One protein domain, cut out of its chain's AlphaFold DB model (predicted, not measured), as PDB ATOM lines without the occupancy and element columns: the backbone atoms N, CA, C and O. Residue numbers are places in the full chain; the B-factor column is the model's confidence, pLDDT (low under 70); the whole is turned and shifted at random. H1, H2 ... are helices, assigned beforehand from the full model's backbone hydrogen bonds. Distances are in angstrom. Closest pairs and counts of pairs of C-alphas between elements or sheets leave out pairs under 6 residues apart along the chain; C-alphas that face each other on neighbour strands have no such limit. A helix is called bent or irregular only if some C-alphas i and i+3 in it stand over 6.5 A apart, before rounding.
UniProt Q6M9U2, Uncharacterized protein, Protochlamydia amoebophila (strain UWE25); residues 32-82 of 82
ATOM      1  N   ILE A  32      -4.784  31.985  40.374       90.25
ATOM      2  CA  ILE A  32      -4.267  33.214  39.760       90.25
ATOM      3  C   ILE A  32      -3.579  32.821  38.452       90.25
ATOM      4  O   ILE A  32      -2.920  31.784  38.388       90.25
ATOM      5  N   LYS A  33      -3.755  33.625  37.400       93.12
ATOM      6  CA  LYS A  33      -3.020  33.465  36.138       93.12
ATOM      7  C   LYS A  33      -1.748  34.302  36.202       93.12
ATOM      8  O   LYS A  33      -1.815  35.463  36.596       93.12
ATOM      9  N   ALA A  34      -0.626  33.726  35.791       92.12
ATOM     10  CA  ALA A  34       0.661  34.406  35.732       92.12
ATOM     11  C   ALA A  34       1.372  34.069  34.418       92.12
ATOM     12  O   ALA A  34       1.231  32.960  33.900       92.12
ATOM     13  N   THR A  35       2.137  35.029  33.903       95.56
ATOM     14  CA  THR A  35       3.073  34.822  32.795       95.56
ATOM     15  C   THR A  35       4.458  34.604  33.385       95.56
ATOM     16  O   THR A  35       4.877  35.371  34.250       95.56
ATOM     17  N   ILE A  36       5.162  33.575  32.920       93.31
ATOM     18  CA  ILE A  36       6.542  33.280  33.313       93.31
ATOM     19  C   ILE A  36       7.425  33.245  32.071       93.31
ATOM     20  O   ILE A  36       6.986  32.810  31.007       93.31
ATOM     21  N   TYR A  37       8.661  33.708  32.213       96.31
ATOM     22  CA  TYR A  37       9.681  33.601  31.176       96.31
ATOM     23  C   TYR A  37      10.528  32.364  31.457       96.31
ATOM     24  O   TYR A  37      10.970  32.165  32.588       96.31
ATOM     25  N   LEU A  38      10.734  31.536  30.437       95.81
ATOM     26  CA  LEU A  38      11.538  30.321  30.511       95.81
ATOM     27  C   LEU A  38      12.700  30.436  29.529       95.81
ATOM     28  O   LEU A  38      12.556  31.031  28.460       95.81
ATOM     29  N   THR A  39      13.841  29.858  29.891       98.00
ATOM     30  CA  THR A  39      14.889  29.561  28.912       98.00
ATOM     31  C   THR A  39      14.418  28.438  27.987       98.00
ATOM     32  O   THR A  39      13.498  27.691  28.329       98.00
ATOM     33  N   GLU A  40      15.051  28.298  26.824       97.69
ATOM     34  CA  GLU A  40      14.739  27.224  25.873       97.69
ATOM     35  C   GLU A  40      14.895  25.837  26.516       97.69
ATOM     36  O   GLU A  40      13.984  25.015  26.450       97.69
ATOM     37  N   GLU A  41      15.988  25.624  27.255       97.56
ATOM     38  CA  GLU A  41      16.237  24.380  27.996       97.56
ATOM     39  C   GLU A  41      15.138  24.078  29.028       97.56
ATOM     40  O   GLU A  41      14.694  22.936  29.164       97.56
ATOM     41  N   ALA A  42      14.659  25.103  29.742       96.19
ATOM     42  CA  ALA A  42      13.592  24.939  30.723       96.19
ATOM     43  C   ALA A  42      12.238  24.643  30.059       96.19
ATOM     44  O   ALA A  42      11.465  23.848  30.593       96.19
ATOM     45  N   GLU A  43      11.943  25.246  28.903       96.81
ATOM     46  CA  GLU A  43      10.737  24.935  28.125       96.81
ATOM     47  C   GLU A  43      10.758  23.481  27.646       96.81
ATOM     48  O   GLU A  43       9.771  22.762  27.831       96.81
ATOM     49  N   GLN A  44      11.903  23.023  27.134       97.56
ATOM     50  CA  GLN A  44      12.060  21.654  26.664       97.56
ATOM     51  C   GLN A  44      11.870  20.649  27.808       97.56
ATOM     52  O   GLN A  44      11.043  19.738  27.696       97.56
ATOM     53  N   ALA A  45      12.537  20.860  28.948       96.38
ATOM     54  CA  ALA A  45      12.363  20.022  30.135       96.38
ATOM     55  C   ALA A  45      10.907  20.027  30.639       96.38
ATOM     56  O   ALA A  45      10.361  18.989  31.027       96.38
ATOM     57  N   PHE A  46      10.241  21.183  30.598       95.38
ATOM     58  CA  PHE A  46       8.841  21.312  30.993       95.38
ATOM     59  C   PHE A  46       7.902  20.529  30.065       95.38
ATOM     60  O   PHE A  46       6.984  19.847  30.535       95.38
ATOM     61  N   THR A  47       8.155  20.570  28.757       95.94
ATOM     62  CA  THR A  47       7.420  19.789  27.759       95.94
ATOM     63  C   THR A  47       7.642  18.285  27.946       95.94
ATOM     64  O   THR A  47       6.671  17.523  27.923       95.94
ATOM     65  N   GLU A  48       8.871  17.842  28.208       95.94
ATOM     66  CA  GLU A  48       9.180  16.429  28.468       95.94
ATOM     67  C   GLU A  48       8.490  15.907  29.736       95.94
ATOM     68  O   GLU A  48       7.855  14.848  29.703       95.94
ATOM     69  N   LEU A  49       8.521  16.677  30.830       93.44
ATOM     70  CA  LEU A  49       7.805  16.347  32.067       93.44
ATOM     71  C   LEU A  49       6.297  16.236  31.844       93.44
ATOM     72  O   LEU A  49       5.655  15.317  32.364       93.44
ATOM     73  N   TYR A  50       5.730  17.146  31.052       93.62
ATOM     74  CA  TYR A  50       4.318  17.100  30.692       93.62
ATOM     75  C   TYR A  50       3.971  15.834  29.911       93.62
ATOM     76  O   TYR A  50       3.037  15.129  30.291       93.62
ATOM     77  N   ILE A  51       4.747  15.492  28.880       93.25
ATOM     78  CA  ILE A  51       4.544  14.264  28.099       93.25
ATOM     79  C   ILE A  51       4.658  13.028  28.999       93.25
ATOM     80  O   ILE A  51       3.824  12.123  28.917       93.25
ATOM     81  N   HIS A  52       5.665  12.986  29.873       91.38
ATOM     82  CA  HIS A  52       5.886  11.865  30.783       91.38
ATOM     83  C   HIS A  52       4.714  11.659  31.742       91.38
ATOM     84  O   HIS A  52       4.226  10.537  31.885       91.38
ATOM     85  N   ARG A  53       4.215  12.734  32.365       88.06
ATOM     86  CA  ARG A  53       3.048  12.646  33.251       88.06
ATOM     87  C   ARG A  53       1.772  12.321  32.483       88.06
ATOM     88  O   ARG A  53       1.016  11.486  32.956       88.06
ATOM     89  N   LEU A  54       1.575  12.876  31.284       88.75
ATOM     90  CA  LEU A  54       0.389  12.618  30.459       88.75
ATOM     91  C   LEU A  54       0.272  11.143  30.044       88.75
ATOM     92  O   LEU A  54      -0.829  10.603  29.938       88.75
ATOM     93  N   ARG A  55       1.411  10.473  29.826       86.56
ATOM     94  CA  ARG A  55       1.461   9.026  29.560       86.56
ATOM     95  C   ARG A  55       1.032   8.186  30.766       86.56
ATOM     96  O   ARG A  55       0.519   7.090  30.563       86.56
ATOM     97  N   LYS A  56       1.247   8.681  31.989       85.75
ATOM     98  CA  LYS A  56       0.886   7.994  33.239       85.75
ATOM     99  C   LYS A  56      -0.543   8.308  33.687       85.75
ATOM    100  O   LYS A  56      -1.271   7.395  34.054       85.75
ATOM    101  N   ASP A  57      -0.940   9.577  33.627       78.50
ATOM    102  CA  ASP A  57      -2.261  10.072  34.009       78.50
ATOM    103  C   ASP A  57      -2.749  11.126  33.005       78.50
ATOM    104  O   ASP A  57      -2.078  12.115  32.709       78.50
ATOM    105  N   ARG A  58      -3.964  10.928  32.490       75.75
ATOM    106  CA  ARG A  58      -4.586  11.819  31.505       75.75
ATOM    107  C   ARG A  58      -5.149  13.110  32.111       75.75
ATOM    108  O   ARG A  58      -5.584  13.971  31.353       75.75
ATOM    109  N   LYS A  59      -5.170  13.265  33.440       80.81
ATOM    110  CA  LYS A  59      -5.704  14.453  34.137       80.81
ATOM    111  C   LYS A  59      -4.620  15.460  34.551       80.81
ATOM    112  O   LYS A  59      -4.772  16.148  35.560       80.81
ATOM    113  N   ILE A  60      -3.546  15.577  33.773       84.12
ATOM    114  CA  ILE A  60      -2.451  16.522  34.021       84.12
ATOM    115  C   ILE A  60      -2.520  17.716  33.056       84.12
ATOM    116  O   ILE A  60      -2.852  17.564  31.882       84.12
ATOM    117  N   ASP A  61      -2.165  18.905  33.538       89.44
ATOM    118  CA  ASP A  61      -1.909  20.084  32.710       89.44
ATOM    119  C   ASP A  61      -0.543  20.703  33.059       89.44
ATOM    120  O   ASP A  61       0.067  20.386  34.087       89.44
ATOM    121  N   ARG A  62      -0.045  21.594  32.193       90.94
ATOM    122  CA  ARG A  62       1.229  22.300  32.411       90.94
ATOM    123  C   ARG A  62       1.227  23.099  33.725       90.94
ATOM    124  O   ARG A  62       2.245  23.158  34.408       90.94
ATOM    125  N   SER A  63       0.095  23.684  34.115       90.94
ATOM    126  CA  SER A  63       0.011  24.513  35.324       90.94
ATOM    127  C   SER A  63       0.184  23.705  36.611       90.94
ATOM    128  O   SER A  63       0.835  24.182  37.534       90.94
ATOM    129  N   ILE A  64      -0.304  22.463  36.654       90.44
ATOM    130  CA  ILE A  64      -0.107  21.553  37.789       90.44
ATOM    131  C   ILE A  64       1.377  21.259  37.984       90.44
ATOM    132  O   ILE A  64       1.876  21.371  39.099       90.44
ATOM    133  N   ILE A  65       2.085  20.936  36.899       92.62
ATOM    134  CA  ILE A  65       3.521  20.636  36.942       92.62
ATOM    135  C   ILE A  65       4.309  21.858  37.422       92.62
ATOM    136  O   ILE A  65       5.172  21.725  38.284       92.62
ATOM    137  N   ALA A  66       3.983  23.047  36.907       93.81
ATOM    138  CA  ALA A  66       4.620  24.285  37.346       93.81
ATOM    139  C   ALA A  66       4.363  24.561  38.837       93.81
ATOM    140  O   ALA A  66       5.293  24.882  39.572       93.81
ATOM    141  N   CYS A  67       3.122  24.401  39.305       92.06
ATOM    142  CA  CYS A  67       2.792  24.571  40.718       92.06
ATOM    143  C   CYS A  67       3.510  23.554  41.613       92.06
ATOM    144  O   CYS A  67       3.975  23.945  42.678       92.06
ATOM    145  N   ASP A  68       3.617  22.288  41.198       91.25
ATOM    146  CA  ASP A  68       4.363  21.261  41.938       91.25
ATOM    147  C   ASP A  68       5.831  21.643  42.077       91.25
ATOM    148  O   ASP A  68       6.334  21.723  43.189       91.25
ATOM    149  N   ALA A  69       6.488  21.974  40.963       92.62
ATOM    150  CA  ALA A  69       7.897  22.346  40.971       92.62
ATOM    151  C   ALA A  69       8.176  23.571  41.861       92.62
ATOM    152  O   ALA A  69       9.169  23.595  42.586       92.62
ATOM    153  N   ILE A  70       7.286  24.572  41.847       93.62
ATOM    154  CA  ILE A  70       7.391  25.753  42.719       93.62
ATOM    155  C   ILE A  70       7.260  25.359  44.194       93.62
ATOM    156  O   ILE A  70       8.026  25.848  45.022       93.62
ATOM    157  N   MET A  71       6.300  24.497  44.535       92.69
ATOM    158  CA  MET A  71       6.097  24.062  45.919       92.69
ATOM    159  C   MET A  71       7.246  23.185  46.419       92.69
ATOM    160  O   MET A  71       7.684  23.376  47.550       92.69
ATOM    161  N   ASP A  72       7.763  22.288  45.580       91.25
ATOM    162  CA  ASP A  72       8.908  21.432  45.904       91.25
ATOM    163  C   ASP A  72      10.166  22.274  46.161       91.25
ATOM    164  O   ASP A  72      10.897  22.040  47.127       91.25
ATOM    165  N   LEU A  73      10.402  23.293  45.324       92.75
ATOM    166  CA  LEU A  73      11.504  24.234  45.517       92.75
ATOM    167  C   LEU A  73      11.325  25.044  46.806       92.75
ATOM    168  O   LEU A  73      12.257  25.138  47.602       92.75
ATOM    169  N   TYR A  74      10.122  25.570  47.046       93.06
ATOM    170  CA  TYR A  74       9.802  26.302  48.271       93.06
ATOM    171  C   TYR A  74      10.023  25.447  49.523       93.06
ATOM    172  O   TYR A  74      10.639  25.906  50.480       93.06
ATOM    173  N   GLU A  75       9.569  24.193  49.531       92.50
ATOM    174  CA  GLU A  75       9.766  23.305  50.677       92.50
ATOM    175  C   GLU A  75      11.258  23.054  50.931       92.50
ATOM    176  O   GLU A  75      11.715  23.105  52.077       92.50
ATOM    177  N   LYS A  76      12.021  22.819  49.856       90.88
ATOM    178  CA  LYS A  76      13.466  22.590  49.913       90.88
ATOM    179  C   LYS A  76      14.228  23.799  50.457       90.88
ATOM    180  O   LYS A  76      15.143  23.604  51.246       90.88
ATOM    181  N   GLU A  77      13.880  25.010  50.031       92.88
ATOM    182  CA  GLU A  77      14.634  26.224  50.367       92.88
ATOM    183  C   GLU A  77      14.142  26.926  51.636       92.88
ATOM    184  O   GLU A  77      14.926  27.578  52.321       92.88
ATOM    185  N   CYS A  78      12.848  26.835  51.949       91.38
ATOM    186  CA  CYS A  78      12.219  27.640  52.999       91.38
ATOM    187  C   CYS A  78      11.674  26.827  54.180       91.38
ATOM    188  O   CYS A  78      11.418  27.416  55.231       91.38
ATOM    189  N   CYS A  79      11.448  25.515  54.041       81.12
ATOM    190  CA  CYS A  79      10.800  24.710  55.089       81.12
ATOM    191  C   CYS A  79      11.688  23.623  55.703       81.12
ATOM    192  O   CYS A  79      11.392  23.174  56.811       81.12
ATOM    193  N   LYS A  80      12.765  23.198  55.034       72.31
ATOM    194  CA  LYS A  80      13.743  22.271  55.620       72.31
ATOM    195  C   LYS A  80      14.893  23.072  56.246       72.31
ATOM    196  O   LYS A  80      15.478  23.896  55.547       72.31
ATOM    197  N   PRO A  81      15.206  22.886  57.545       59.19
ATOM    198  CA  PRO A  81      16.392  23.497  58.133       59.19
ATOM    199  C   PRO A  81      17.638  22.895  57.471       59.19
ATOM    200  O   PRO A  81      17.701  21.678  57.290       59.19
ATOM    201  N   ASN A  82      18.584  23.760  57.089       59.28
ATOM    202  CA  ASN A  82      19.935  23.355  56.683       59.28
ATOM    203  C   ASN A  82      20.643  22.583  57.800       59.28
ATOM    204  O   ASN A  82      20.472  22.978  58.977       59.28
TER     205      ASN A  82
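AT A GLANCE: This is residues 32 to 82 of the 82 residues of an uncharacterized protein of Protochlamydia amoebophila (strain UWE25) (UniProt Q6M9U2). Two helices of similar length make a T: H2 begins near the middle of H1, and its residues 67 to 79 stick out to one side. Residues 32 to 39 lead into H1 and hold no named element. The printed part has 51 residues with two named helices, H1 then H2, and no named strand; its class is all helix. It is loose, with a radius of gyration of the C-alphas of 12.7 A, and spans 35 by 25 by 24 A.

HOW THE PARTS SIT: Look first at H2, residues 62 to 79, whose residues 62 to 65 alone touch residues 46 to 50 of H1, residues 40 to 56. Their closest C-alphas, of Tyr 50 and Arg 62, are 6.3 A apart. Their lines are only just about perpendicular, at 73 degrees. In H2 every O i to N i+4 pair is within hydrogen-bond range; in H1, 12 of 13 are.

IN THESE COORDINATES: Find C-alpha 62 at (1.229, 22.300, 32.411); H2 runs 24.7 A to C-alpha 79 at (10.800, 24.710, 55.089). H2 is neither bent nor irregular, but only just: C-alphas 76 and 79 are 6.2 A apart. H1 starts at C-alpha 40, (14.739, 27.224, 25.873), and runs 24.8 A.

THE WHOLE: The C-alphas farthest apart, of Arg 58 and Asn 82, are 37.0 A apart. The printed part has no cut, and the link from H1 to H2 is tight. Find pLDDT under 70 at residues 81 to 82.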